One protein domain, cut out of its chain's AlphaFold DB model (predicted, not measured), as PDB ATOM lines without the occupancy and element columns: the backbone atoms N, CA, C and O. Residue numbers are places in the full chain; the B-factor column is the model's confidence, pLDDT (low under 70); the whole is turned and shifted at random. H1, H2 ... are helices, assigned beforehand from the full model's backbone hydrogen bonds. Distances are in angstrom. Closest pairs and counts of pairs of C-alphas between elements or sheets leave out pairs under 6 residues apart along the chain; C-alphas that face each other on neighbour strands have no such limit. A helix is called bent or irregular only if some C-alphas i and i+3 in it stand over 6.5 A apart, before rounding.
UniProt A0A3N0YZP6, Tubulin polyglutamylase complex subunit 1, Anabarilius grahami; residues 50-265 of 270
ATOM      1  N   PRO A  50      92.353 108.782 190.811       90.94
ATOM      2  CA  PRO A  50      91.860 107.977 191.923       90.94
ATOM      3  C   PRO A  50      90.331 107.924 192.015       90.94
ATOM      4  O   PRO A  50      89.793 106.956 192.553       90.94
ATOM      5  N   VAL A  51      89.616 108.937 191.515       92.50
ATOM      6  CA  VAL A  51      88.147 108.977 191.586       92.50
ATOM      7  C   VAL A  51      87.547 108.139 190.462       92.50
ATOM      8  O   VAL A  51      86.671 107.317 190.734       92.50
ATOM      9  N   GLY A  52      88.057 108.287 189.235       90.56
ATOM     10  CA  GLY A  52      87.687 107.431 188.107       90.56
ATOM     11  C   GLY A  52      87.958 105.957 188.399       90.56
ATOM     12  O   GLY A  52      87.073 105.122 188.210       90.56
ATOM     13  N   PHE A  53      89.115 105.650 188.995       91.38
ATOM     14  CA  PHE A  53      89.453 104.299 189.445       91.38
ATOM     15  C   PHE A  53      88.418 103.708 190.407       91.38
ATOM     16  O   PHE A  53      87.995 102.566 190.245       91.38
ATOM     17  N   LEU A  54      88.006 104.466 191.432       92.38
ATOM     18  CA  LEU A  54      87.018 103.984 192.401       92.38
ATOM     19  C   LEU A  54      85.652 103.763 191.743       92.38
ATOM     20  O   LEU A  54      84.987 102.775 192.055       92.38
ATOM     21  N   ALA A  55      85.243 104.647 190.830       90.94
ATOM     22  CA  ALA A  55      83.992 104.498 190.092       90.94
ATOM     23  C   ALA A  55      83.986 103.215 189.245       90.94
ATOM     24  O   ALA A  55      83.041 102.429 189.324       90.94
ATOM     25  N   GLU A  56      85.066 102.967 188.501       87.69
ATOM     26  CA  GLU A  56      85.240 101.746 187.711       87.69
ATOM     27  C   GLU A  56      85.307 100.496 188.602       87.69
ATOM     28  O   GLU A  56      84.655  99.491 188.319       87.69
ATOM     29  N   HIS A  57      86.015 100.571 189.734       87.75
ATOM     30  CA  HIS A  57      86.107  99.471 190.692       87.75
ATOM     31  C   HIS A  57      84.730  99.044 191.212       87.75
ATOM     32  O   HIS A  57      84.403  97.857 191.192       87.75
ATOM     33  N   PHE A  58      83.894  99.995 191.642       89.44
ATOM     34  CA  PHE A  58      82.542  99.677 192.102       89.44
ATOM     35  C   PHE A  58      81.623  99.221 190.963       89.44
ATOM     36  O   PHE A  58      80.794  98.339 191.189       89.44
ATOM     37  N   ALA A  59      81.792  99.749 189.745       85.62
ATOM     38  CA  ALA A  59      81.075  99.251 188.575       85.62
ATOM     39  C   ALA A  59      81.401  97.767 188.322       85.62
ATOM     40  O   ALA A  59      80.486  96.954 188.173       85.62
ATOM     41  N   HIS A  60      82.677  97.380 188.388       80.62
ATOM     42  CA  HIS A  60      83.089  95.983 188.257       80.62
ATOM     43  C   HIS A  60      82.563  95.097 189.384       80.62
ATOM     44  O   HIS A  60      82.028  94.036 189.073       80.62
ATOM     45  N   LEU A  61      82.608  95.549 190.645       80.38
ATOM     46  CA  LEU A  61      82.018  94.829 191.785       80.38
ATOM     47  C   LEU A  61      80.505  94.614 191.621       80.38
ATOM     48  O   LEU A  61      79.987  93.538 191.913       80.38
ATOM     49  N   SER A  62      79.782  95.619 191.115       76.56
ATOM     50  CA  SER A  62      78.339  95.496 190.865       76.56
ATOM     51  C   SER A  62      78.024  94.485 189.757       76.56
ATOM     52  O   SER A  62      77.053  93.740 189.848       76.56
ATOM     53  N   SER A  63      78.906  94.390 188.761       69.50
ATOM     54  CA  SER A  63      78.832  93.430 187.661       69.50
ATOM     55  C   SER A  63      79.051  91.976 188.112       69.50
ATOM     56  O   SER A  63      78.662  91.048 187.407       69.50
ATOM     57  N   GLU A  64      79.659  91.749 189.284       63.62
ATOM     58  CA  GLU A  64      79.863  90.406 189.850       63.62
ATOM     59  C   GLU A  64      78.589  89.803 190.456       63.62
ATOM     60  O   GLU A  64      78.518  88.582 190.598       63.62
ATOM     61  N   ALA A  65      77.613  90.638 190.830       60.03
ATOM     62  CA  ALA A  65      76.408  90.222 191.548       60.03
ATOM     63  C   ALA A  65      75.292  89.682 190.632       60.03
ATOM     64  O   ALA A  65      74.400  88.987 191.119       60.03
ATOM     65  N   ASP A  66      75.357  89.953 189.324       57.25
ATOM     66  CA  ASP A  66      74.444  89.374 188.338       57.25
ATOM     67  C   ASP A  66      74.959  87.991 187.900       57.25
ATOM     68  O   ASP A  66      75.864  87.849 187.074       57.25
ATOM     69  N   ASP A  67      74.383  86.949 188.504       50.22
ATOM     70  CA  ASP A  67      74.690  85.535 188.263       50.22
ATOM     71  C   ASP A  67      74.252  85.103 186.849       50.22
ATOM     72  O   ASP A  67      73.179  84.545 186.614       50.22
ATOM     73  N   GLY A  68      75.095  85.424 185.871       54.22
ATOM     74  CA  GLY A  68      74.923  85.073 184.462       54.22
ATOM     75  C   GLY A  68      76.170  85.331 183.621       54.22
ATOM     76  O   GLY A  68      76.062  85.452 182.402       54.22
ATOM     77  N   GLY A  69      77.336  85.441 184.266       58.69
ATOM     78  CA  GLY A  69      78.546  85.983 183.664       58.69
ATOM     79  C   GLY A  69      78.957  85.270 182.384       58.69
ATOM     80  O   GLY A  69      79.453  84.143 182.425       58.69
ATOM     81  N   SER A  70      78.752  85.940 181.249       77.69
ATOM     82  CA  SER A  70      79.281  85.506 179.958       77.69
ATOM     83  C   SER A  70      80.791  85.300 180.070       77.69
ATOM     84  O   SER A  70      81.473  85.998 180.823       77.69
ATOM     85  N   GLU A  71      81.328  84.377 179.281       83.88
ATOM     86  CA  GLU A  71      82.773  84.160 179.156       83.88
ATOM     87  C   GLU A  71      83.525  85.463 178.898       83.88
ATOM     88  O   GLU A  71      84.548  85.731 179.524       83.88
ATOM     89  N   HIS A  72      82.927  86.319 178.073       85.06
ATOM     90  CA  HIS A  72      83.445  87.639 177.765       85.06
ATOM     91  C   HIS A  72      83.562  88.534 179.009       85.06
ATOM     92  O   HIS A  72      84.585  89.173 179.219       85.06
ATOM     93  N   GLN A  73      82.560  88.527 179.892       85.69
ATOM     94  CA  GLN A  73      82.568  89.325 181.123       85.69
ATOM     95  C   GLN A  73      83.605  88.812 182.130       85.69
ATOM     96  O   GLN A  73      84.229  89.603 182.838       85.69
ATOM     97  N   ALA A  74      83.818  87.493 182.188       87.56
ATOM     98  CA  ALA A  74      84.875  86.912 183.009       87.56
ATOM     99  C   ALA A  74      86.267  87.315 182.501       87.56
ATOM    100  O   ALA A  74      87.127  87.659 183.313       87.56
ATOM    101  N   VAL A  75      86.469  87.334 181.178       91.81
ATOM    102  CA  VAL A  75      87.704  87.829 180.549       91.81
ATOM    103  C   VAL A  75      87.899  89.318 180.826       91.81
ATOM    104  O   VAL A  75      88.955  89.687 181.332       91.81
ATOM    105  N   SER A  76      86.886  90.167 180.622       90.69
ATOM    106  CA  SER A  76      86.979  91.605 180.927       90.69
ATOM    107  C   SER A  76      87.348  91.875 182.390       90.69
ATOM    108  O   SER A  76      88.221  92.692 182.674       90.69
ATOM    109  N   ARG A  77      86.744  91.147 183.339       89.06
ATOM    110  CA  ARG A  77      87.076  91.271 184.770       89.06
ATOM    111  C   ARG A  77      88.494  90.802 185.077       89.06
ATOM    112  O   ARG A  77      89.206  91.453 185.839       89.06
ATOM    113  N   ALA A  78      88.912  89.684 184.488       94.00
ATOM    114  CA  ALA A  78      90.274  89.188 184.629       94.00
ATOM    115  C   ALA A  78      91.292  90.221 184.121       94.00
ATOM    116  O   ALA A  78      92.240  90.530 184.840       94.00
ATOM    117  N   LEU A  79      91.061  90.801 182.940       93.38
ATOM    118  CA  LEU A  79      91.900  91.854 182.358       93.38
ATOM    119  C   LEU A  79      91.978  93.087 183.255       93.38
ATOM    120  O   LEU A  79      93.079  93.560 183.530       93.38
ATOM    121  N   TRP A  80      90.844  93.536 183.805       91.06
ATOM    122  CA  TRP A  80      90.835  94.645 184.757       91.06
ATOM    123  C   TRP A  80      91.734  94.366 185.961       91.06
ATOM    124  O   TRP A  80      92.561  95.198 186.308       91.06
ATOM    125  N   HIS A  81      91.660  93.178 186.572       92.00
ATOM    126  CA  HIS A  81      92.570  92.838 187.670       92.00
ATOM    127  C   HIS A  81      94.041  92.876 187.243       92.00
ATOM    128  O   HIS A  81      94.888  93.366 187.996       92.00
ATOM    129  N   LEU A  82      94.352  92.364 186.051       93.81
ATOM    130  CA  LEU A  82      95.711  92.351 185.517       93.81
ATOM    131  C   LEU A  82      96.244  93.762 185.225       93.81
ATOM    132  O   LEU A  82      97.446  93.975 185.376       93.81
ATOM    133  N   SER A  83      95.383  94.727 184.894       90.94
ATOM    134  CA  SER A  83      95.784  96.115 184.631       90.94
ATOM    135  C   SER A  83      96.044  96.940 185.899       90.94
ATOM    136  O   SER A  83      96.759  97.940 185.840       90.94
ATOM    137  N   LEU A  84      95.560  96.505 187.072       88.94
ATOM    138  CA  LEU A  84      95.710  97.248 188.340       88.94
ATOM    139  C   LEU A  84      97.153  97.427 188.812       88.94
ATOM    140  O   LEU A  84      97.409  98.249 189.688       88.94
ATOM    141  N   ALA A  85      98.083  96.612 188.330       88.31
ATOM    142  CA  ALA A  85      99.472  96.706 188.739       88.31
ATOM    143  C   ALA A  85     100.383  96.461 187.548       88.31
ATOM    144  O   ALA A  85     100.207  95.511 186.790       88.31
ATOM    145  N   HIS A  86     101.424  97.279 187.436       88.56
ATOM    146  CA  HIS A  86     102.476  97.017 186.473       88.56
ATOM    147  C   HIS A  86     103.187  95.701 186.818       88.56
ATOM    148  O   HIS A  86     103.486  95.427 187.982       88.56
ATOM    149  N   HIS A  87     103.528  94.905 185.809       87.12
ATOM    150  CA  HIS A  87     104.118  93.574 185.973       87.12
ATOM    151  C   HIS A  87     105.482  93.559 186.712       87.12
ATOM    152  O   HIS A  87     105.906  92.520 187.224       87.12
ATOM    153  N   SER A  88     106.153  94.712 186.848       83.56
ATOM    154  CA  SER A  88     107.338  94.878 187.713       83.56
ATOM    155  C   SER A  88     107.021  94.853 189.218       83.56
ATOM    156  O   SER A  88     107.891  94.521 190.026       83.56
ATOM    157  N   GLN A  89     105.780  95.151 189.616       85.00
ATOM    158  CA  GLN A  89     105.310  95.122 191.002       85.00
ATOM    159  C   GLN A  89     104.961  93.684 191.415       85.00
ATOM    160  O   GLN A  89     103.798  93.334 191.616       85.00
ATOM    161  N   ARG A  90     105.987  92.826 191.530       83.06
ATOM    162  CA  ARG A  90     105.857  91.357 191.626       83.06
ATOM    163  C   ARG A  90     104.778  90.868 192.602       83.06
ATOM    164  O   ARG A  90     104.057  89.939 192.259       83.06
ATOM    165  N   SER A  91     104.659  91.465 193.791       85.81
ATOM    166  CA  SER A  91     103.672  91.043 194.800       85.81
ATOM    167  C   SER A  91     102.235  91.390 194.395       85.81
ATOM    168  O   SER A  91     101.387  90.502 194.333       85.81
ATOM    169  N   ALA A  92     101.970  92.664 194.086       87.19
ATOM    170  CA  ALA A  92     100.639  93.138 193.703       87.19
ATOM    171  C   ALA A  92     100.170  92.463 192.406       87.19
ATOM    172  O   ALA A  92      99.066  91.925 192.343       87.19
ATOM    173  N   PHE A  93     101.057  92.383 191.410       90.19
ATOM    174  CA  PHE A  93     100.759  91.742 190.136       90.19
ATOM    175  C   PHE A  93     100.469  90.242 190.289       90.19
ATOM    176  O   PHE A  93      99.491  89.749 189.740       90.19
ATOM    177  N   ASN A  94     101.249  89.502 191.088       90.75
ATOM    178  CA  ASN A  94     100.990  88.074 191.320       90.75
ATOM    179  C   ASN A  94      99.663  87.841 192.059       90.75
ATOM    180  O   ASN A  94      98.906  86.942 191.693       90.75
ATOM    181  N   SER A  95      99.342  88.690 193.043       92.06
ATOM    182  CA  SER A  95      98.034  88.652 193.703       92.06
ATOM    183  C   SER A  95      96.898  88.874 192.704       92.06
ATOM    184  O   SER A  95      95.906  88.152 192.744       92.06
ATOM    185  N   ASN A  96      97.045  89.835 191.791       93.44
ATOM    186  CA  ASN A  96      96.042  90.118 190.769       93.44
ATOM    187  C   ASN A  96      95.890  88.969 189.760       93.44
ATOM    188  O   ASN A  96      94.766  88.604 189.425       93.44
ATOM    189  N   ILE A  97      96.994  88.337 189.337       95.50
ATOM    190  CA  ILE A  97      96.972  87.138 188.478       95.50
ATOM    191  C   ILE A  97      96.189  86.006 189.136       95.50
ATOM    192  O   ILE A  97      95.435  85.310 188.459       95.50
ATOM    193  N   ARG A  98      96.354  85.806 190.448       94.88
ATOM    194  CA  ARG A  98      95.614  84.777 191.187       94.88
ATOM    195  C   ARG A  98      94.112  85.028 191.159       94.88
ATOM    196  O   ARG A  98      93.366  84.104 190.850       94.88
ATOM    197  N   VAL A  99      93.686  86.269 191.387       92.75
ATOM    198  CA  VAL A  99      92.268  86.644 191.287       92.75
ATOM    199  C   VAL A  99      91.748  86.425 189.863       92.75
ATOM    200  O   VAL A  99      90.737  85.753 189.678       92.75
ATOM    201  N   ALA A 100      92.473  86.897 188.844       95.31
ATOM    202  CA  ALA A 100      92.115  86.694 187.440       95.31
ATOM    203  C   ALA A 100      91.968  85.200 187.082       95.31
ATOM    204  O   ALA A 100      90.989  84.798 186.455       95.31
ATOM    205  N   TYR A 101      92.896  84.357 187.540       95.12
ATOM    206  CA  TYR A 101      92.842  82.908 187.343       95.12
ATOM    207  C   TYR A 101      91.605  82.273 187.989       95.12
ATOM    208  O   TYR A 101      90.937  81.432 187.381       95.12
ATOM    209  N   GLU A 102      91.290  82.668 189.222       91.94
ATOM    210  CA  GLU A 102      90.131  82.162 189.956       91.94
ATOM    211  C   GLU A 102      88.817  82.550 189.271       91.94
ATOM    212  O   GLU A 102      87.951  81.686 189.111       91.94
ATOM    213  N   LEU A 103      88.695  83.793 188.792       90.44
ATOM    214  CA  LEU A 103      87.532  84.274 188.039       90.44
ATOM    215  C   LEU A 103      87.294  83.449 186.768       90.44
ATOM    216  O   LEU A 103      86.193  82.941 186.536       90.44
ATOM    217  N   LEU A 104      88.346  83.247 185.972       91.75
ATOM    218  CA  LEU A 104      88.269  82.482 184.727       91.75
ATOM    219  C   LEU A 104      87.998  80.990 184.972       91.75
ATOM    220  O   LEU A 104      87.274  80.352 184.206       91.75
ATOM    221  N   THR A 105      88.519  80.433 186.068       90.06
ATOM    222  CA  THR A 105      88.248  79.045 186.483       90.06
ATOM    223  C   THR A 105      86.783  78.859 186.905       90.06
ATOM    224  O   THR A 105      86.188  77.801 186.689       90.06
ATOM    225  N   GLN A 106      86.173  79.880 187.510       83.81
ATOM    226  CA  GLN A 106      84.789  79.830 187.990       83.81
ATOM    227  C   GLN A 106      83.758  79.970 186.860       83.81
ATOM    228  O   GLN A 106      82.706  79.330 186.926       83.81
ATOM    229  N   CYS A 107      84.092  80.685 185.779       75.19
ATOM    230  CA  CYS A 107      83.238  80.880 184.597       75.19
ATOM    231  C   CYS A 107      82.864  79.563 183.861       75.19
ATOM    232  O   CYS A 107      81.906  79.507 183.092       75.19
ATOM    233  N   GLY A 108      83.563  78.450 184.133       61.00
ATOM    234  CA  GLY A 108      83.307  77.132 183.529       61.00
ATOM    235  C   GLY A 108      82.503  76.128 184.371       61.00
ATOM    236  O   GLY A 108      82.243  75.017 183.903       61.00
ATOM    237  N   ARG A 109      82.096  76.470 185.602       58.59
ATOM    238  CA  ARG A 109      81.648  75.499 186.627       58.59
ATOM    239  C   ARG A 109      80.272  74.842 186.437       58.59
ATOM    240  O   ARG A 109      79.802  74.156 187.343       58.59
ATOM    241  N   ARG A 110      79.653  74.925 185.254       54.78
ATOM    242  CA  ARG A 110      78.522  74.034 184.920       54.78
ATOM    243  C   ARG A 110      78.957  72.578 184.685       54.78
ATOM    244  O   ARG A 110      78.113  71.690 184.733       54.78
ATOM    245  N   GLN A 111      80.251  72.304 184.498       51.44
ATOM    246  CA  GLN A 111      80.781  70.943 184.355       51.44
ATOM    247  C   GLN A 111      81.748  70.613 185.499       51.44
ATOM    248  O   GLN A 111      82.804  71.219 185.647       51.44
ATOM    249  N   ARG A 112      81.367  69.638 186.335       51.59
ATOM    250  CA  ARG A 112      82.233  69.027 187.354       51.59
ATOM    251  C   ARG A 112      83.376  68.285 186.651       51.59
ATOM    252  O   ARG A 112      83.217  67.123 186.292       51.59
ATOM    253  N   GLY A 113      84.508  68.944 186.443       53.62
ATOM    254  CA  GLY A 113      85.703  68.338 185.860       53.62
ATOM    255  C   GLY A 113      86.936  69.213 186.070       53.62
ATOM    256  O   GLY A 113      86.827  70.429 185.993       53.62
ATOM    257  N   VAL A 114      88.049  68.551 186.410       59.56
ATOM    258  CA  VAL A 114      89.459  68.987 186.534       59.56
ATOM    259  C   VAL A 114      89.703  70.504 186.557       59.56
ATOM    260  O   VAL A 114      89.549  71.189 185.553       59.56
ATOM    261  N   GLY A 115      90.134  71.016 187.716       74.94
ATOM    262  CA  GLY A 115      90.374  72.443 187.941       74.94
ATOM    263  C   GLY A 115      91.348  73.076 186.943       74.94
ATOM    264  O   GLY A 115      92.340  72.458 186.564       74.94
ATOM    265  N   GLY A 116      91.048  74.314 186.545       87.50
ATOM    266  CA  GLY A 116      91.894  75.159 185.709       87.50
ATOM    267  C   GLY A 116      91.104  76.100 184.806       87.50
ATOM    268  O   GLY A 116      89.876  76.030 184.728       87.50
ATOM    269  N   VAL A 117      91.817  77.000 184.132       92.31
ATOM    270  CA  VAL A 117      91.226  77.912 183.145       92.31
ATOM    271  C   VAL A 117      91.112  77.171 181.819       92.31
ATOM    272  O   VAL A 117      92.069  76.540 181.388       92.31
ATOM    273  N   ARG A 118      89.964  77.243 181.140       91.56
ATOM    274  CA  ARG A 118      89.846  76.654 179.797       91.56
ATOM    275  C   ARG A 118      90.793  77.340 178.819       91.56
ATOM    276  O   ARG A 118      90.829  78.570 178.779       91.56
ATOM    277  N   GLY A 119      91.473  76.559 177.985       92.94
ATOM    278  CA  GLY A 119      92.465  77.059 177.037       92.94
ATOM    279  C   GLY A 119      91.932  78.151 176.112       92.94
ATOM    280  O   GLY A 119      92.655  79.109 175.860       92.94
ATOM    281  N   ARG A 120      90.644  78.112 175.730       92.81
ATOM    282  CA  ARG A 120      90.030  79.215 174.964       92.81
ATOM    283  C   ARG A 120      90.051  80.552 175.710       92.81
ATOM    284  O   ARG A 120      90.435  81.557 175.133       92.81
ATOM    285  N   LEU A 121      89.701  80.549 177.002       94.19
ATOM    286  CA  LEU A 121      89.645  81.760 177.829       94.19
ATOM    287  C   LEU A 121      91.048  82.275 178.120       94.19
ATOM    288  O   LEU A 121      91.276  83.479 178.150       94.19
ATOM    289  N   TYR A 122      91.992  81.357 178.323       95.56
ATOM    290  CA  TYR A 122      93.400  81.699 178.448       95.56
ATOM    291  C   TYR A 122      93.916  82.375 177.171       95.56
ATOM    292  O   TYR A 122      94.425  83.491 177.251       95.56
ATOM    293  N   THR A 123      93.723  81.760 176.001       94.94
ATOM    294  CA  THR A 123      94.166  82.312 174.714       94.94
ATOM    295  C   THR A 123      93.498  83.660 174.411       94.94
ATOM    296  O   THR A 123      94.191  84.588 174.000       94.94
ATOM    297  N   GLU A 124      92.197  83.807 174.682       95.56
ATOM    298  CA  GLU A 124      91.464  85.079 174.552       95.56
ATOM    299  C   GLU A 124      92.026  86.154 175.497       95.56
ATOM    300  O   GLU A 124      92.333  87.262 175.064       95.56
ATOM    301  N   THR A 125      92.273  85.813 176.766       96.62
ATOM    302  CA  THR A 125      92.875  86.743 177.737       96.62
ATOM    303  C   THR A 125      94.249  87.223 177.265       96.62
ATOM    304  O   THR A 125      94.542  88.414 177.333       96.62
ATOM    305  N   LEU A 126      95.098  86.324 176.750       96.69
ATOM    306  CA  LEU A 126      96.416  86.702 176.232       96.69
ATOM    307  C   LEU A 126      96.333  87.594 174.988       96.69
ATOM    308  O   LEU A 126      97.145  88.509 174.840       96.69
ATOM    309  N   GLN A 127      95.366  87.345 174.102       95.94
ATOM    310  CA  GLN A 127      95.100  88.200 172.944       95.94
ATOM    311  C   GLN A 127      94.712  89.612 173.386       95.94
ATOM    312  O   GLN A 127      95.337  90.575 172.942       95.94
ATOM    313  N   CYS A 128      93.755  89.728 174.310       95.75
ATOM    314  CA  CYS A 128      93.324  91.014 174.846       95.75
ATOM    315  C   CYS A 128      94.464  91.759 175.551       95.75
ATOM    316  O   CYS A 128      94.662  92.936 175.271       95.75
ATOM    317  N   LEU A 129      95.273  91.079 176.375       95.12
ATOM    318  CA  LEU A 129      96.442  91.690 177.028       95.12
ATOM    319  C   LEU A 129      97.435  92.279 176.022       95.12
ATOM    320  O   LEU A 129      97.965  93.367 176.235       95.12
ATOM    321  N   CYS A 130      97.706  91.564 174.927       94.88
ATOM    322  CA  CYS A 130      98.578  92.068 173.871       94.88
ATOM    323  C   CYS A 130      97.979  93.315 173.202       94.88
ATOM    324  O   CYS A 130      98.685  94.307 173.022       94.88
ATOM    325  N   SER A 131      96.685  93.284 172.871       94.12
ATOM    326  CA  SER A 131      95.991  94.408 172.232       94.12
ATOM    327  C   SER A 131      95.894  95.643 173.135       94.12
ATOM    328  O   SER A 131      96.230  96.737 172.689       94.12
ATOM    329  N   GLU A 132      95.520  95.485 174.410       92.06
ATOM    330  CA  GLU A 132      95.513  96.572 175.407       92.06
ATOM    331  C   GLU A 132      96.923  97.122 175.661       92.06
ATOM    332  O   GLU A 132      97.105  98.315 175.897       92.06
ATOM    333  N   GLY A 133      97.942  96.266 175.539       88.12
ATOM    334  CA  GLY A 133      99.350  96.651 175.599       88.12
ATOM    335  C   GLY A 133      99.846  97.483 174.408       88.12
ATOM    336  O   GLY A 133     100.992  97.948 174.452       88.12
ATOM    337  N   GLY A 134      99.009  97.679 173.381       90.31
ATOM    338  CA  GLY A 134      99.307  98.435 172.163       90.31
ATOM    339  C   GLY A 134      99.908  97.604 171.026       90.31
ATOM    340  O   GLY A 134     100.401  98.175 170.056       90.31
ATOM    341  N   LEU A 135      99.901  96.270 171.128       92.88
ATOM    342  CA  LEU A 135     100.437  95.402 170.079       92.88
ATOM    343  C   LEU A 135      99.432  95.209 168.948       92.88
ATOM    344  O   LEU A 135      98.255  94.913 169.176       92.88
ATOM    345  N   SER A 136      99.927  95.273 167.714       91.31
ATOM    346  CA  SER A 136      99.149  94.841 166.559       91.31
ATOM    347  C   SER A 136      98.915  93.322 166.601       91.31
ATOM    348  O   SER A 136      99.719  92.552 167.144       91.31
ATOM    349  N   GLY A 137      97.822  92.866 165.981       89.62
ATOM    350  CA  GLY A 137      97.531  91.435 165.873       89.62
ATOM    351  C   GLY A 137      98.635  90.656 165.147       89.62
ATOM    352  O   GLY A 137      98.920  89.517 165.510       89.62
ATOM    353  N   THR A 138      99.306  91.276 164.172       91.50
ATOM    354  CA  THR A 138     100.413  90.668 163.420       91.50
ATOM    355  C   THR A 138     101.674  90.525 164.265       91.50
ATOM    356  O   THR A 138     102.289  89.461 164.232       91.50
ATOM    357  N   THR A 139     102.006  91.524 165.088       92.56
ATOM    358  CA  THR A 139     103.178  91.493 165.981       92.56
ATOM    359  C   THR A 139     103.004  90.473 167.107       92.56
ATOM    360  O   THR A 139     103.939  89.751 167.461       92.56
ATOM    361  N   ALA A 140     101.796  90.368 167.672       94.38
ATOM    362  CA  ALA A 140     101.506  89.441 168.766       94.38
ATOM    363  C   ALA A 140     101.316  87.982 168.306       94.38
ATOM    364  O   ALA A 140     101.596  87.050 169.068       94.38
ATOM    365  N   ALA A 141     100.862  87.750 167.068       95.00
ATOM    366  CA  ALA A 141     100.498  86.419 166.573       95.00
ATOM    367  C   ALA A 141     101.597  85.343 166.710       95.00
ATOM    368  O   ALA A 141     101.268  84.213 167.083       95.00
ATOM    369  N   PRO A 142     102.891  85.601 166.428       95.12
ATOM    370  CA  PRO A 142     103.921  84.575 166.565       95.12
ATOM    371  C   PRO A 142     104.176  84.188 168.028       95.12
ATOM    372  O   PRO A 142     104.439  83.016 168.293       95.12
ATOM    373  N   LEU A 143     104.037  85.126 168.976       94.50
ATOM    374  CA  LEU A 143     104.131  84.822 170.405       94.50
ATOM    375  C   LEU A 143     102.938  83.977 170.846       94.50
ATOM    376  O   LEU A 143     103.126  82.913 171.429       94.50
ATOM    377  N   LEU A 144     101.724  84.430 170.522       94.88
ATOM    378  CA  LEU A 144     100.483  83.764 170.916       94.88
ATOM    379  C   LEU A 144     100.431  82.328 170.389       94.88
ATOM    380  O   LEU A 144     100.178  81.414 171.161       94.88
ATOM    381  N   ARG A 145     100.808  82.094 169.125       94.25
ATOM    382  CA  ARG A 145     100.905  80.731 168.564       94.25
ATOM    383  C   ARG A 145     101.866  79.816 169.324       94.25
ATOM    384  O   ARG A 145     101.699  78.603 169.282       94.25
ATOM    385  N   ARG A 146     102.881  80.375 169.990       91.56
ATOM    386  CA  ARG A 146     103.909  79.621 170.720       91.56
ATOM    387  C   ARG A 146     103.485  79.244 172.142       91.56
ATOM    388  O   ARG A 146     104.059  78.311 172.704       91.56
ATOM    389  N   ILE A 147     102.528  79.974 172.717       93.12
ATOM    390  CA  ILE A 147     102.086  79.810 174.113       93.12
ATOM    391  C   ILE A 147     100.589  79.522 174.266       93.12
ATOM    392  O   ILE A 147     100.138  79.384 175.400       93.12
ATOM    393  N   GLN A 148      99.828  79.473 173.170       92.44
ATOM    394  CA  GLN A 148      98.403  79.144 173.170       92.44
ATOM    395  C   GLN A 148      98.152  77.721 173.677       92.44
ATOM    396  O   GLN A 148      98.979  76.829 173.497       92.44
ATOM    397  N   CYS A 149      96.964  77.516 174.234       91.31
ATOM    398  CA  CYS A 149      96.448  76.202 174.609       91.31
ATOM    399  C   CYS A 149      95.258  75.838 173.717       91.31
ATOM    400  O   CYS A 149      94.601  76.722 173.157       91.31
ATOM    401  N   HIS A 150      94.950  74.544 173.609       90.62
ATOM    402  CA  HIS A 150      93.749  74.108 172.891       90.62
ATOM    403  C   HIS A 150      92.490  74.535 173.651       90.62
ATOM    404  O   HIS A 150      92.479  74.549 174.879       90.62
ATOM    405  N   ASP A 151      91.392  74.816 172.948       90.25
ATOM    406  CA  ASP A 151      90.178  75.404 173.540       90.25
ATOM    407  C   ASP A 151      89.631  74.670 174.775       90.25
ATOM    408  O   ASP A 151      89.082  75.289 175.696       90.25
ATOM    409  N   PHE A 152      89.773  73.345 174.774       86.69
ATOM    410  CA  PHE A 152      89.293  72.407 175.790       86.69
ATOM    411  C   PHE A 152      90.366  71.985 176.803       86.69
ATOM    412  O   PHE A 152      90.056  71.269 177.754       86.69
ATOM    413  N   GLU A 153      91.614  72.411 176.618       90.88
ATOM    414  CA  GLU A 153      92.701  72.147 177.553       90.88
ATOM    415  C   GLU A 153      92.439  72.845 178.894       90.88
ATOM    416  O   GLU A 153      91.896  73.952 178.933       90.88
ATOM    417  N   SER A 154      92.812  72.199 180.000       90.94
ATOM    418  CA  SER A 154      92.768  72.827 181.322       90.94
ATOM    419  C   SER A 154      94.126  73.438 181.636       90.94
ATOM    420  O   SER A 154      95.107  72.722 181.832       90.94
ATOM    421  N   VAL A 155      94.179  74.766 181.685       93.19
ATOM    422  CA  VAL A 155      95.397  75.533 181.929       93.19
ATOM    423  C   VAL A 155      95.620  75.669 183.445       93.19
ATOM    424  O   VAL A 155      94.807  76.293 184.146       93.19
ATOM    425  N   PRO A 156      96.709  75.101 183.996       93.62
ATOM    426  CA  PRO A 156      97.067  75.244 185.401       93.62
ATOM    427  C   PRO A 156      97.567  76.659 185.711       93.62
ATOM    428  O   PRO A 156      98.026  77.390 184.832       93.62
ATOM    429  N   PHE A 157      97.518  77.030 186.992       93.50
ATOM    430  CA  PHE A 157      97.864  78.377 187.456       93.50
ATOM    431  C   PHE A 157      99.250  78.846 187.002       93.50
ATOM    432  O   PHE A 157      99.380  79.977 186.545       93.50
ATOM    433  N   GLU A 158     100.278  77.996 187.079       91.94
ATOM    434  CA  GLU A 158     101.637  78.407 186.700       91.94
ATOM    435  C   GLU A 158     101.778  78.685 185.199       91.94
ATOM    436  O   GLU A 158     102.444  79.651 184.829       91.94
ATOM    437  N   LEU A 159     101.098  77.917 184.337       93.12
ATOM    438  CA  LEU A 159     101.081  78.191 182.895       93.12
ATOM    439  C   LEU A 159     100.322  79.484 182.589       93.12
ATOM    440  O   LEU A 159     100.832  80.330 181.855       93.12
ATOM    441  N   PHE A 160      99.160  79.688 183.219       95.25
ATOM    442  CA  PHE A 160      98.403  80.936 183.102       95.25
ATOM    443  C   PHE A 160      99.253  82.145 183.515       95.25
ATOM    444  O   PHE A 160      99.407  83.103 182.758       95.25
ATOM    445  N   ARG A 161      99.869  82.068 184.700       94.25
ATOM    446  CA  ARG A 161     100.748  83.104 185.243       94.25
ATOM    447  C   ARG A 161     101.917  83.391 184.302       94.25
ATOM    448  O   ARG A 161     102.214  84.555 184.044       94.25
ATOM    449  N   GLN A 162     102.576  82.354 183.790       91.50
ATOM    450  CA  GLN A 162     103.686  82.503 182.853       91.50
ATOM    451  C   GLN A 162     103.246  83.173 181.546       91.50
ATOM    452  O   GLN A 162     103.947  84.073 181.077       91.50
ATOM    453  N   GLY A 163     102.108  82.770 180.978       94.06
ATOM    454  CA  GLY A 163     101.553  83.372 179.765       94.06
ATOM    455  C   GLY A 163     101.258  84.857 179.956       94.06
ATOM    456  O   GLY A 163     101.754  85.682 179.191       94.06
ATOM    457  N   VAL A 164     100.557  85.207 181.041       95.25
ATOM    458  CA  VAL A 164     100.231  86.600 181.384       95.25
ATOM    459  C   VAL A 164     101.494  87.448 181.538       95.25
ATOM    460  O   VAL A 164     101.616  88.473 180.872       95.25
ATOM    461  N   LEU A 165     102.471  87.008 182.347       91.81
ATOM    462  CA  LEU A 165     103.729  87.753 182.495       91.81
ATOM    463  C   LEU A 165     104.452  87.910 181.152       91.81
ATOM    464  O   LEU A 165     104.995  88.975 180.875       91.81
ATOM    465  N   THR A 166     104.487  86.854 180.338       91.50
ATOM    466  CA  THR A 166     105.191  86.877 179.050       91.50
ATOM    467  C   THR A 166     104.562  87.895 178.105       91.50
ATOM    468  O   THR A 166     105.293  88.700 177.532       91.50
ATOM    469  N   CYS A 167     103.231  87.925 177.995       94.38
ATOM    470  CA  CYS A 167     102.508  88.913 177.192       94.38
ATOM    471  C   CYS A 167     102.711  90.344 177.707       94.38
ATOM    472  O   CYS A 167     103.020  91.230 176.912       94.38
ATOM    473  N   SER A 168     102.615  90.575 179.023       92.12
ATOM    474  CA  SER A 168     102.826  91.909 179.603       92.12
ATOM    475  C   SER A 168     104.247  92.430 179.363       92.12
ATOM    476  O   SER A 168     104.422  93.574 178.950       92.12
ATOM    477  N   VAL A 169     105.268  91.590 179.573       90.12
ATOM    478  CA  VAL A 169     106.665  91.985 179.332       90.12
ATOM    479  C   VAL A 169     106.930  92.187 177.841       90.12
ATOM    480  O   VAL A 169     107.663  93.103 177.467       90.12
ATOM    481  N   PHE A 170     106.346  91.349 176.982       92.06
ATOM    482  CA  PHE A 170     106.492  91.472 175.536       92.06
ATOM    483  C   PHE A 170     105.909  92.791 175.015       92.06
ATOM    484  O   PHE A 170     106.590  93.491 174.270       92.06
ATOM    485  N   ALA A 171     104.705  93.171 175.454       92.56
ATOM    486  CA  ALA A 171     104.092  94.447 175.084       92.56
ATOM    487  C   ALA A 171     104.986  95.644 175.454       92.56
ATOM    488  O   ALA A 171     105.240  96.523 174.631       92.56
ATOM    489  N   ASP A 172     105.541  95.635 176.664       89.81
ATOM    490  CA  ASP A 172     106.468  96.667 177.123       89.81
ATOM    491  C   ASP A 172     107.789  96.693 176.351       89.81
ATOM    492  O   ASP A 172     108.325  97.764 176.054       89.81
ATOM    493  N   TYR A 173     108.324  95.519 176.016       90.12
ATOM    494  CA  TYR A 173     109.531  95.388 175.209       90.12
ATOM    495  C   TYR A 173     109.335  95.959 173.798       90.12
ATOM    496  O   TYR A 173     110.193  96.703 173.315       90.12
ATOM    497  N   ILE A 174     108.205  95.665 173.153       92.31
ATOM    498  CA  ILE A 174     107.889  96.209 171.827       92.31
ATOM    499  C   ILE A 174     107.708  97.722 171.895       92.31
ATOM    500  O   ILE A 174     108.331  98.429 171.109       92.31
ATOM    501  N   ARG A 175     106.976  98.241 172.886       90.88
ATOM    502  CA  ARG A 175     106.811  99.693 173.067       90.88
ATOM    503  C   ARG A 175     108.153 100.409 173.225       90.88
ATOM    504  O   ARG A 175     108.400 101.428 172.589       90.88
ATOM    505  N   LYS A 176     109.067  99.841 174.021       88.62
ATOM    506  CA  LYS A 176     110.443 100.352 174.149       88.62
ATOM    507  C   LYS A 176     111.191 100.301 172.818       88.62
ATOM    508  O   LYS A 176     111.863 101.266 172.470       88.62
ATOM    509  N   SER A 177     111.053  99.209 172.069       90.06
ATOM    510  CA  SER A 177     111.675  99.042 170.750       90.06
ATOM    511  C   SER A 177     111.166 100.091 169.751       90.06
ATOM    512  O   SER A 177     111.971 100.727 169.079       90.06
ATOM    513  N   GLN A 178     109.860 100.366 169.728       90.94
ATOM    514  CA  GLN A 178     109.257 101.430 168.918       90.94
ATOM    515  C   GLN A 178     109.810 102.816 169.291       90.94
ATOM    516  O   GLN A 178     110.174 103.593 168.408       90.94
ATOM    517  N   CYS A 179     109.945 103.122 170.589       89.19
ATOM    518  CA  CYS A 179     110.564 104.376 171.038       89.19
ATOM    519  C   CYS A 179     112.028 104.501 170.586       89.19
ATOM    520  O   CYS A 179     112.459 105.586 170.199       89.19
ATOM    521  N   LEU A 180     112.791 103.402 170.618       88.25
ATOM    522  CA  LEU A 180     114.173 103.382 170.134       88.25
ATOM    523  C   LEU A 180     114.238 103.594 168.619       88.25
ATOM    524  O   LEU A 180     115.040 104.404 168.163       88.25
ATOM    525  N   TYR A 181     113.368 102.938 167.849       90.31
ATOM    526  CA  TYR A 181     113.282 103.162 166.407       90.31
ATOM    527  C   TYR A 181     112.973 104.628 166.086       90.31
ATOM    528  O   TYR A 181     113.663 105.235 165.271       90.31
ATOM    529  N   ALA A 182     111.995 105.230 166.770       89.69
ATOM    530  CA  ALA A 182     111.642 106.636 166.574       89.69
ATOM    531  C   ALA A 182     112.826 107.584 166.845       89.69
ATOM    532  O   ALA A 182     112.997 108.575 166.136       89.69
ATOM    533  N   ALA A 183     113.675 107.260 167.827       85.56
ATOM    534  CA  ALA A 183     114.890 108.021 168.107       85.56
ATOM    535  C   ALA A 183     115.943 107.900 166.988       85.56
ATOM    536  O   ALA A 183     116.640 108.871 166.701       85.56
ATOM    537  N   VAL A 184     116.044 106.736 166.334       84.88
ATOM    538  CA  VAL A 184     116.984 106.494 165.222       84.88
ATOM    539  C   VAL A 184     116.473 107.067 163.899       84.88
ATOM    540  O   VAL A 184     117.262 107.586 163.112       84.88
ATOM    541  N   ALA A 185     115.164 107.004 163.645       84.06
ATOM    542  CA  ALA A 185     114.568 107.434 162.383       84.06
ATOM    543  C   ALA A 185     114.810 108.926 162.088       84.06
ATOM    544  O   ALA A 185     114.847 109.307 160.920       84.06
ATOM    545  N   SER A 186     115.088 109.755 163.107       70.69
ATOM    546  CA  SER A 186     115.445 111.192 163.066       70.69
ATOM    547  C   SER A 186     114.424 112.137 162.405       70.69
ATOM    548  O   SER A 186     114.331 113.301 162.793       70.69
ATOM    549  N   VAL A 187     113.622 111.645 161.457       75.81
ATOM    550  CA  VAL A 187     112.551 112.326 160.735       75.81
ATOM    551  C   VAL A 187     111.333 111.390 160.703       75.81
ATOM    552  O   VAL A 187     111.478 110.236 160.292       75.81
ATOM    553  N   PRO A 188     110.139 111.850 161.118       69.25
ATOM    554  CA  PRO A 188     108.915 111.059 161.002       69.25
ATOM    555  C   PRO A 188     108.641 110.693 159.534       69.25
ATOM    556  O   PRO A 188     108.943 111.468 158.631       69.25
ATOM    557  N   ASP A 189     108.106 109.493 159.302       73.50
ATOM    558  CA  ASP A 189     107.792 108.912 157.981       73.50
ATOM    559  C   ASP A 189     108.982 108.609 157.052       73.50
ATOM    560  O   ASP A 189     108.784 108.138 155.928       73.50
ATOM    561  N   ARG A 190     110.229 108.796 157.508       80.88
ATOM    562  CA  ARG A 190     111.412 108.313 156.787       80.88
ATOM    563  C   ARG A 190     111.935 107.015 157.417       80.88
ATOM    564  O   ARG A 190     112.167 106.982 158.625       80.88
ATOM    565  N   PRO A 191     112.172 105.959 156.618       86.25
ATOM    566  CA  PRO A 191     112.873 104.769 157.083       86.25
ATOM    567  C   PRO A 191     114.247 105.107 157.674       86.25
ATOM    568  O   PRO A 191     114.981 105.937 157.126       86.25
ATOM    569  N   ALA A 192     114.592 104.448 158.775       88.19
ATOM    570  CA  ALA A 192     115.874 104.609 159.445       88.19
ATOM    571  C   ALA A 192     117.011 103.924 158.665       88.19
ATOM    572  O   ALA A 192     116.788 103.014 157.860       88.19
ATOM    573  N   GLU A 193     118.255 104.337 158.917       88.56
ATOM    574  CA  GLU A 193     119.428 103.660 158.359       88.56
ATOM    575  C   GLU A 193     119.531 102.237 158.930       88.56
ATOM    576  O   GLU A 193     119.545 102.047 160.152       88.56
ATOM    577  N   ARG A 194     119.617 101.215 158.062       89.81
ATOM    578  CA  ARG A 194     119.590  99.808 158.502       89.81
ATOM    579  C   ARG A 194     120.750  99.465 159.442       89.81
ATOM    580  O   ARG A 194     120.567  98.647 160.336       89.81
ATOM    581  N   THR A 195     121.914 100.089 159.275       89.25
ATOM    582  CA  THR A 195     123.100  99.904 160.135       89.25
ATOM    583  C   THR A 195     122.832 100.333 161.580       89.25
ATOM    584  O   THR A 195     123.127  99.583 162.510       89.25
ATOM    585  N   LEU A 196     122.199 101.495 161.777       87.94
ATOM    586  CA  LEU A 196     121.804 101.989 163.094       87.94
ATOM    587  C   LEU A 196     120.741 101.079 163.713       87.94
ATOM    588  O   LEU A 196     120.891 100.660 164.858       87.94
ATOM    589  N   CYS A 197     119.718 100.696 162.943       90.44
ATOM    590  CA  CYS A 197     118.712  99.737 163.397       90.44
ATOM    591  C   CYS A 197     119.333  98.400 163.835       90.44
ATOM    592  O   CYS A 197     118.973  97.866 164.882       90.44
ATOM    593  N   GLN A 198     120.297  97.874 163.078       91.38
ATOM    594  CA  GLN A 198     121.009  96.642 163.422       91.38
ATOM    595  C   GLN A 198     121.830  96.780 164.709       91.38
ATOM    596  O   GLN A 198     121.819  95.855 165.520       91.38
ATOM    597  N   ALA A 199     122.484  97.921 164.939       90.12
ATOM    598  CA  ALA A 199     123.200  98.182 166.190       90.12
ATOM    599  C   ALA A 199     122.249  98.214 167.401       90.12
ATOM    600  O   ALA A 199     122.546  97.636 168.453       90.12
ATOM    601  N   VAL A 200     121.063  98.817 167.244       90.38
ATOM    602  CA  VAL A 200     120.022  98.785 168.284       90.38
ATOM    603  C   VAL A 200     119.537  97.353 168.525       90.38
ATOM    604  O   VAL A 200     119.504  96.915 169.674       90.38
ATOM    605  N   LEU A 201     119.212  96.598 167.470       91.94
ATOM    606  CA  LEU A 201     118.770  95.200 167.582       91.94
ATOM    607  C   LEU A 201     119.828  94.307 168.247       91.94
ATOM    608  O   LEU A 201     119.477  93.470 169.077       91.94
ATOM    609  N   ALA A 202     121.112  94.509 167.942       89.69
ATOM    610  CA  ALA A 202     122.213  93.807 168.602       89.69
ATOM    611  C   ALA A 202     122.272  94.137 170.103       89.69
ATOM    612  O   ALA A 202     122.363  93.238 170.936       89.69
ATOM    613  N   THR A 203     122.099  95.410 170.468       88.06
ATOM    614  CA  THR A 203     122.048  95.833 171.879       88.06
ATOM    615  C   THR A 203     120.848  95.220 172.616       88.06
ATOM    616  O   THR A 203     120.963  94.797 173.769       88.06
ATOM    617  N   LEU A 204     119.684  95.144 171.958       88.00
ATOM    618  CA  LEU A 204     118.493  94.478 172.497       88.00
ATOM    619  C   LEU A 204     118.738  92.977 172.702       88.00
ATOM    620  O   LEU A 204     118.359  92.427 173.738       88.00
ATOM    621  N   LEU A 205     119.402  92.328 171.743       86.81
ATOM    622  CA  LEU A 205     119.780  90.921 171.825       86.81
ATOM    623  C   LEU A 205     120.701  90.652 173.024       86.81
ATOM    624  O   LEU A 205     120.398  89.777 173.832       86.81
ATOM    625  N   GLU A 206     121.757  91.446 173.200       84.06
ATOM    626  CA  GLU A 206     122.674  91.326 174.341       84.06
ATOM    627  C   GLU A 206     121.967  91.539 175.690       84.06
ATOM    628  O   GLU A 206     122.225  90.829 176.670       84.06
ATOM    629  N   ALA A 207     121.033  92.493 175.763       81.31
ATOM    630  CA  ALA A 207     120.232  92.718 176.967       81.31
ATOM    631  C   ALA A 207     119.364  91.495 177.315       81.31
ATOM    632  O   ALA A 207     119.196  91.171 178.493       81.31
ATOM    633  N   LEU A 208     118.850  90.793 176.300       78.25
ATOM    634  CA  LEU A 208     118.098  89.547 176.459       78.25
ATOM    635  C   LEU A 208     118.988  88.338 176.813       78.25
ATOM    636  O   LEU A 208     118.473  87.355 177.344       78.25
ATOM    637  N   GLU A 209     120.290  88.378 176.513       75.25
ATOM    638  CA  GLU A 209     121.266  87.311 176.819       75.25
ATOM    639  C   GLU A 209     121.891  87.444 178.204       75.25
ATOM    640  O   GLU A 209     122.113  86.446 178.881       75.25
ATOM    641  N   THR A 210     122.118  88.673 178.663       67.50
ATOM    642  CA  THR A 210     122.745  88.977 179.963       67.50
ATOM    643  C   THR A 210     121.810  88.824 181.169       67.50
ATOM    644  O   THR A 210     122.159  89.200 182.293       67.50
ATOM    645  N   ALA A 211     120.591  88.327 180.968       60.97
ATOM    646  CA  ALA A 211     119.657  88.025 182.043       60.97
ATOM    647  C   ALA A 211     119.915  86.604 182.582       60.97
ATOM    648  O   ALA A 211     119.398  85.627 182.043       60.97
ATOM    649  N   ASP A 212     120.731  86.495 183.635       52.34
ATOM    650  CA  ASP A 212     121.013  85.227 184.316       52.34
ATOM    651  C   ASP A 212     119.745  84.660 184.979       52.34
ATOM    652  O   ASP A 212     119.154  85.279 185.862       52.34
ATOM    653  N   GLY A 213     119.334  83.454 184.576       53.66
ATOM    654  CA  GLY A 213     118.260  82.702 185.234       53.66
ATOM    655  C   GLY A 213     117.305  81.982 184.278       53.66
ATOM    656  O   GLY A 213     117.034  82.416 183.163       53.66
ATOM    657  N   ALA A 214     116.757  80.851 184.727       53.38
ATOM    658  CA  ALA A 214     115.901  79.977 183.919       53.38
ATOM    659  C   ALA A 214     114.448  80.476 183.744       53.38
ATOM    660  O   ALA A 214     113.677  79.847 183.013       53.38
ATOM    661  N   ASP A 215     114.062  81.564 184.411       60.34
ATOM    662  CA  ASP A 215     112.662  81.906 184.680       60.34
ATOM    663  C   ASP A 215     112.218  83.207 183.992       60.34
ATOM    664  O   ASP A 215     113.050  83.991 183.546       60.34
ATOM    665  N   VAL A 216     110.909  83.473 183.914       57.88
ATOM    666  CA  VAL A 216     110.302  84.676 183.286       57.88
ATOM    667  C   VAL A 216     110.848  85.993 183.867       57.88
ATOM    668  O   VAL A 216     110.841  87.028 183.199       57.88
ATOM    669  N   ALA A 217     111.415  85.938 185.078       58.03
ATOM    670  CA  ALA A 217     112.212  87.006 185.682       58.03
ATOM    671  C   ALA A 217     113.329  87.536 184.757       58.03
ATOM    672  O   ALA A 217     113.634  88.726 184.809       58.03
ATOM    673  N   ARG A 218     113.854  86.704 183.843       65.00
ATOM    674  CA  ARG A 218     114.850  87.102 182.836       65.00
ATOM    675  C   ARG A 218     114.339  88.164 181.866       65.00
ATOM    676  O   ARG A 218     115.085  89.064 181.503       65.00
ATOM    677  N   TYR A 219     113.065  88.111 181.474       59.88
ATOM    678  CA  TYR A 219     112.499  89.089 180.535       59.88
ATOM    679  C   TYR A 219     112.250  90.436 181.207       59.88
ATOM    680  O   TYR A 219     112.496  91.486 180.614       59.88
ATOM    681  N   LEU A 220     111.820  90.397 182.470       60.09
ATOM    682  CA  LEU A 220     111.712  91.574 183.328       60.09
ATOM    683  C   LEU A 220     113.068  92.279 183.458       60.09
ATOM    684  O   LEU A 220     113.157  93.483 183.228       60.09
ATOM    685  N   GLU A 221     114.129  91.529 183.764       62.31
ATOM    686  CA  GLU A 221     115.479  92.077 183.908       62.31
ATOM    687  C   GLU A 221     116.077  92.558 182.588       62.31
ATOM    688  O   GLU A 221     116.651  93.645 182.548       62.31
ATOM    689  N   ALA A 222     115.907  91.803 181.501       62.72
ATOM    690  CA  ALA A 222     116.349  92.218 180.174       62.72
ATOM    691  C   ALA A 222     115.695  93.542 179.764       62.72
ATOM    692  O   ALA A 222     116.389  94.473 179.362       62.72
ATOM    693  N   SER A 223     114.378  93.680 179.963       59.50
ATOM    694  CA  SER A 223     113.655  94.917 179.643       59.50
ATOM    695  C   SER A 223     114.080  96.120 180.500       59.50
ATOM    696  O   SER A 223     113.931  97.262 180.062       59.50
ATOM    697  N   ALA A 224     114.601  95.884 181.708       56.84
ATOM    698  CA  ALA A 224     115.164  96.913 182.584       56.84
ATOM    699  C   ALA A 224     116.631  97.246 182.244       56.84
ATOM    700  O   ALA A 224     117.091  98.352 182.521       56.84
ATOM    701  N   LYS A 225     117.361  96.306 181.627       64.44
ATOM    702  CA  LYS A 225     118.766  96.447 181.206       64.44
ATOM    703  C   LYS A 225     118.944  97.172 179.870       64.44
ATOM    704  O   LYS A 225     120.068  97.581 179.568       64.44
ATOM    705  N   ILE A 226     117.872  97.365 179.096       69.31
ATOM    706  CA  ILE A 226     117.866  98.227 177.905       69.31
ATOM    707  C   ILE A 226     118.036  99.681 178.375       69.31
ATOM    708  O   ILE A 226     117.073 100.409 178.605       69.31
ATOM    709  N   SER A 227     119.286 100.087 178.595       68.75
ATOM    710  CA  SER A 227     119.641 101.448 178.985       68.75
ATOM    711  C   SER A 227     119.809 102.317 177.736       68.75
ATOM    712  O   SER A 227     120.578 101.931 176.848       68.75
ATOM    713  N   PRO A 228     119.201 103.518 177.687       70.25
ATOM    714  CA  PRO A 228     119.417 104.474 176.601       70.25
ATOM    715  C   PRO A 228     120.898 104.785 176.342       70.25
ATOM    716  O   PRO A 228     121.286 105.012 175.202       70.25
ATOM    717  N   ALA A 229     121.746 104.738 177.378       71.12
ATOM    718  CA  ALA A 229     123.175 105.020 177.260       71.12
ATOM    719  C   ALA A 229     123.937 103.945 176.464       71.12
ATOM    720  O   ALA A 229     124.785 104.285 175.646       71.12
ATOM    721  N   LYS A 230     123.610 102.658 176.662       74.94
ATOM    722  CA  LYS A 230     124.220 101.560 175.892       74.94
ATOM    723  C   LYS A 230     123.831 101.633 174.420       74.94
ATOM    724  O   LYS A 230     124.676 101.455 173.554       74.94
ATOM    725  N   VAL A 231     122.565 101.952 174.156       75.75
ATOM    726  CA  VAL A 231     122.067 102.124 172.788       75.75
ATOM    727  C   VAL A 231     122.746 103.321 172.114       75.75
ATOM    728  O   VAL A 231     123.228 103.195 170.993       75.75
ATOM    729  N   ALA A 232     122.869 104.455 172.811       78.50
ATOM    730  CA  ALA A 232     123.566 105.632 172.293       78.50
ATOM    731  C   ALA A 232     125.051 105.358 172.001       78.50
ATOM    732  O   ALA A 232     125.571 105.832 170.992       78.50
ATOM    733  N   GLN A 233     125.726 104.575 172.849       79.12
ATOM    734  CA  GLN A 233     127.107 104.155 172.613       79.12
ATOM    735  C   GLN A 233     127.220 103.278 171.358       79.12
ATOM    736  O   GLN A 233     128.026 103.586 170.485       79.12
ATOM    737  N   ALA A 234     126.381 102.244 171.231       79.44
ATOM    738  CA  ALA A 234     126.376 101.369 170.059       79.44
ATOM    739  C   ALA A 234     126.108 102.151 168.761       79.44
ATOM    740  O   ALA A 234     126.733 101.894 167.738       79.44
ATOM    741  N   MET A 235     125.229 103.158 168.811       79.69
ATOM    742  CA  MET A 235     124.980 104.057 167.681       79.69
ATOM    743  C   MET A 235     126.178 104.960 167.357       79.69
ATOM    744  O   MET A 235     126.440 105.208 166.185       79.69
ATOM    745  N   ALA A 236     126.914 105.449 168.360       78.81
ATOM    746  CA  ALA A 236     128.102 106.281 168.148       78.81
ATOM    747  C   ALA A 236     129.280 105.498 167.535       78.81
ATOM    748  O   ALA A 236     130.127 106.085 166.863       78.81
ATOM    749  N   GLU A 237     129.329 104.181 167.755       80.06
ATOM    750  CA  GLU A 237     130.317 103.278 167.153       80.06
ATOM    751  C   GLU A 237     130.022 102.993 165.664       80.06
ATOM    752  O   GLU A 237     130.938 102.681 164.889       80.06
ATOM    753  N   VAL A 238     128.768 103.175 165.224       78.06
ATOM    754  CA  VAL A 238     128.385 103.131 163.806       78.06
ATOM    755  C   VAL A 238     128.904 104.393 163.116       78.06
ATOM    756  O   VAL A 238     128.364 105.488 163.254       78.06
ATOM    757  N   HIS A 239     129.984 104.245 162.353       62.94
ATOM    758  CA  HIS A 239     130.540 105.345 161.576       62.94
ATOM    759  C   HIS A 239     129.593 105.678 160.413       62.94
ATOM    760  O   HIS A 239     129.304 104.779 159.618       62.94
ATOM    761  N   PRO A 240     129.157 106.942 160.240       55.28
ATOM    762  CA  PRO A 240     128.363 107.325 159.083       55.28
ATOM    763  C   PRO A 240     129.256 107.257 157.841       55.28
ATOM    764  O   PRO A 240     130.039 108.165 157.544       55.28
ATOM    765  N   GLY A 241     129.168 106.145 157.113       53.00
ATOM    766  CA  GLY A 241     129.688 106.066 155.758       53.00
ATOM    767  C   GLY A 241     129.005 107.145 154.920       53.00
ATOM    768  O   GLY A 241     127.792 107.322 154.990       53.00
ATOM    769  N   LYS A 242     129.777 107.906 154.138       49.56
ATOM    770  CA  LYS A 242     129.259 108.916 153.205       49.56
ATOM    771  C   LYS A 242     128.453 108.252 152.078       49.56
ATOM    772  O   LYS A 242     128.927 108.186 150.952       49.56
ATOM    773  N   GLN A 243     127.245 107.772 152.346       49.12
ATOM    774  CA  GLN A 243     126.312 107.367 151.301       49.12
ATOM    775  C   GLN A 243     124.881 107.453 151.840       49.12
ATOM    776  O   GLN A 243     124.451 106.632 152.638       49.12
ATOM    777  N   GLN A 244     124.126 108.451 151.378       52.31
ATOM    778  CA  GLN A 244     122.708 108.643 151.714       52.31
ATOM    779  C   GLN A 244     121.769 107.619 151.039       52.31
ATOM    780  O   GLN A 244     120.555 107.760 151.142       52.31
ATOM    781  N   ASP A 245     122.330 106.607 150.369       57.38
ATOM    782  CA  ASP A 245     121.622 105.607 149.555       57.38
ATOM    783  C   ASP A 245     121.894 104.174 150.057       57.38
ATOM    784  O   ASP A 245     121.976 103.205 149.302       57.38
ATOM    785  N   GLY A 246     122.137 104.054 151.365       65.94
ATOM    786  CA  GLY A 246     122.266 102.772 152.042       65.94
ATOM    787  C   GLY A 246     120.906 102.090 152.239       65.94
ATOM    788  O   GLY A 246     119.870 102.757 152.236       65.94
ATOM    789  N   PRO A 247     120.889 100.761 152.440       84.25
ATOM    790  CA  PRO A 247     119.666 100.045 152.776       84.25
ATOM    791  C   PRO A 247     118.994 100.671 154.002       84.25
ATOM    792  O   PRO A 247     119.640 100.893 155.029       84.25
ATOM    793  N   THR A 248     117.695 100.927 153.905       89.38
ATOM    794  CA  THR A 248     116.885 101.427 155.015       89.38
ATOM    795  C   THR A 248     116.052 100.310 155.632       89.38
ATOM    796  O   THR A 248     115.871  99.251 155.027       89.38
ATOM    797  N   MET A 249     115.586 100.538 156.855       92.50
ATOM    798  CA  MET A 249     114.666  99.663 157.577       92.50
ATOM    799  C   MET A 249     113.487 100.510 158.049       92.50
ATOM    800  O   MET A 249     113.700 101.567 158.645       92.50
ATOM    801  N   ASP A 250     112.265 100.076 157.744       92.56
ATOM    802  CA  ASP A 250     111.057 100.753 158.217       92.56
ATOM    803  C   ASP A 250     110.677 100.331 159.649       92.56
ATOM    804  O   ASP A 250     111.291  99.444 160.250       92.56
ATOM    805  N   ALA A 251     109.677 101.009 160.221       91.56
ATOM    806  CA  ALA A 251     109.259 100.796 161.604       91.56
ATOM    807  C   ALA A 251     108.704  99.383 161.843       91.56
ATOM    808  O   ALA A 251     108.961  98.802 162.897       91.56
ATOM    809  N   GLN A 252     107.971  98.829 160.872       92.31
ATOM    810  CA  GLN A 252     107.360  97.508 160.998       92.31
ATOM    811  C   GLN A 252     108.418  96.412 160.863       92.31
ATOM    812  O   GLN A 252     108.434  95.487 161.668       92.31
ATOM    813  N   GLU A 253     109.343  96.540 159.906       93.62
ATOM    814  CA  GLU A 253     110.478  95.624 159.744       93.62
ATOM    815  C   GLU A 253     111.325  95.574 161.025       93.62
ATOM    816  O   GLU A 253     111.708  94.494 161.483       93.62
ATOM    817  N   PHE A 254     111.586  96.734 161.640       93.69
ATOM    818  CA  PHE A 254     112.310  96.807 162.906       93.69
ATOM    819  C   PHE A 254     111.540  96.148 164.057       93.69
ATOM    820  O   PHE A 254     112.124  95.396 164.840       93.69
ATOM    821  N   GLU A 255     110.237  96.419 164.168       94.12
ATOM    822  CA  GLU A 255     109.372  95.829 165.190       94.12
ATOM    823  C   GLU A 255     109.301  94.303 165.062       94.12
ATOM    824  O   GLU A 255     109.486  93.601 166.058       94.12
ATOM    825  N   ASP A 256     109.110  93.786 163.848       93.94
ATOM    826  CA  ASP A 256     109.059  92.350 163.565       93.94
ATOM    827  C   ASP A 256     110.395  91.671 163.903       93.94
ATOM    828  O   ASP A 256     110.423  90.595 164.513       93.94
ATOM    829  N   ALA A 257     111.519  92.319 163.571       94.50
ATOM    830  CA  ALA A 257     112.847  91.844 163.942       94.50
ATOM    831  C   ALA A 257     113.030  91.826 165.468       94.50
ATOM    832  O   ALA A 257     113.450  90.808 166.026       94.50
ATOM    833  N   ALA A 258     112.666  92.907 166.163       93.19
ATOM    834  CA  ALA A 258     112.738  92.982 167.619       93.19
ATOM    835  C   ALA A 258     111.850  91.916 168.283       93.19
ATOM    836  O   ALA A 258     112.291  91.246 169.225       93.19
ATOM    837  N   ALA A 259     110.632  91.716 167.770       93.81
ATOM    838  CA  ALA A 259     109.701  90.695 168.229       93.81
ATOM    839  C   ALA A 259     110.292  89.288 168.085       93.81
ATOM    840  O   ALA A 259     110.250  88.498 169.034       93.81
ATOM    841  N   ALA A 260     110.913  88.988 166.941       93.75
ATOM    842  CA  ALA A 260     111.566  87.706 166.700       93.75
ATOM    843  C   ALA A 260     112.679  87.410 167.724       93.75
ATOM    844  O   ALA A 260     112.753  86.285 168.230       93.75
ATOM    845  N   LEU A 261     113.492  88.411 168.100       91.75
ATOM    846  CA  LEU A 261     114.551  88.254 169.114       91.75
ATOM    847  C   LEU A 261     113.996  87.847 170.488       91.75
ATOM    848  O   LEU A 261     114.591  87.008 171.178       91.75
ATOM    849  N   PHE A 262     112.856  88.426 170.880       90.38
ATOM    850  CA  PHE A 262     112.183  88.098 172.135       90.38
ATOM    851  C   PHE A 262     111.557  86.698 172.077       90.38
ATOM    852  O   PHE A 262     111.799  85.859 172.950       90.38
ATOM    853  N   ILE A 263     110.786  86.419 171.022       90.38
ATOM    854  CA  ILE A 263     110.014  85.178 170.862       90.38
ATOM    855  C   ILE A 263     110.926  83.954 170.754       90.38
ATOM    856  O   ILE A 263     110.607  82.908 171.325       90.38
ATOM    857  N   ALA A 264     112.095  84.084 170.116       88.44
ATOM    858  CA  ALA A 264     113.097  83.019 170.041       88.44
ATOM    859  C   ALA A 264     113.513  82.480 171.425       88.44
ATOM    860  O   ALA A 264     113.887  81.314 171.554       88.44
ATOM    861  N   ARG A 265     113.403  83.299 172.479       82.88
ATOM    862  CA  ARG A 265     113.764  82.925 173.856       82.88
ATOM    863  C   ARG A 265     112.609  82.326 174.647       82.88
ATOM    864  O   ARG A 265     112.856  81.720 175.698       82.88
TER     865      ARG A 265
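AT A GLANCE: This is residues 50 to 265 of the 270 residues of the protein "Tubulin polyglutamylase complex subunit 1" of Anabarilius grahami (UniProt A0A3N0YZP6). What shape do these atoms make? The long helix H6 is the core of an elongated body of helices: H3 and H4 pack on its first part, H8 and H10 farther along, and H7 on its last part. Outside these, H2 packs on H3 and H4, H5 on H4 and H10, and H9 on H7, while H1 touches no helix. H4, H5, H6, H7 and H10 make a bundle, helices side by side. How large is it? The 216 printed residues hold ten named helices, H1 to H10 in order, and no named strand: the class is all helix. The whole is only just compact, close to loose, with a radius of gyration of the C-alphas of 20.2 A and spans of 69 by 38 by 29 A.

HOW THE PARTS SIT: How does the printed part begin? H1, residues 50 to 63, is close to but not clearly touching H2, residues 71 to 83; their closest C-alphas, of His 60 and Arg 77, are 7.1 A apart. H2 and H3, residues 90 to 106, form a hairpin at a shallow tilt of 7 degrees, closest at C-alphas 78 and 100, 4.2 A. What follows? H4, residues 119 to 132, touches H2 at C-alphas 75 and 125, 6.0 A. H4 and H5, residues 137 to 147, form a hairpin, closest at C-alphas 130 and 140, 6.4 A; H5 is irregular, but only just, with C-alphas 139 and 142 7.0 A apart. Which helix is the hub? H6, residues 157 to 185, touches five others, among them H4 with residues 160 to 171 alone, closest at C-alphas 130 and 167, 6.0 A, and H10, residues 251 to 263, closest at C-alphas 181 and 251, 6.7 A. H7, residues 194 to 209, touches H9, residues 228 to 237, closest at C-alphas 199 and 234, 5.9 A; H8, residues 217 to 225, touches H6, closest at C-alphas 173 and 223, 6.1 A. Are the backbones in order? Every O i to N i+4 pair is within hydrogen-bond range in each helix but H5, with 4 of 7.

IN THESE COORDINATES: Where are the ends? H1 begins at C-alpha 50, (91.860, 107.977, 191.923), and H10 ends at C-alpha 263, (110.014, 85.178, 170.862). Which helices are long? From first to last C-alpha H6 measures 41.9 A, H3 24.3 A and H7 22.2 A.

THE WHOLE: Which links are long? Those from H3 to H4 and from H9 to H10 are; the C-alphas farthest apart, of Arg 112 and Lys 242, 70.5 A, lie in them. Is anything missing or uncertain? The printed part has no cut. The pLDDT is under 70 at residues 63 to 69, 108 to 114, 188, 210 to 227 and 239 to 246.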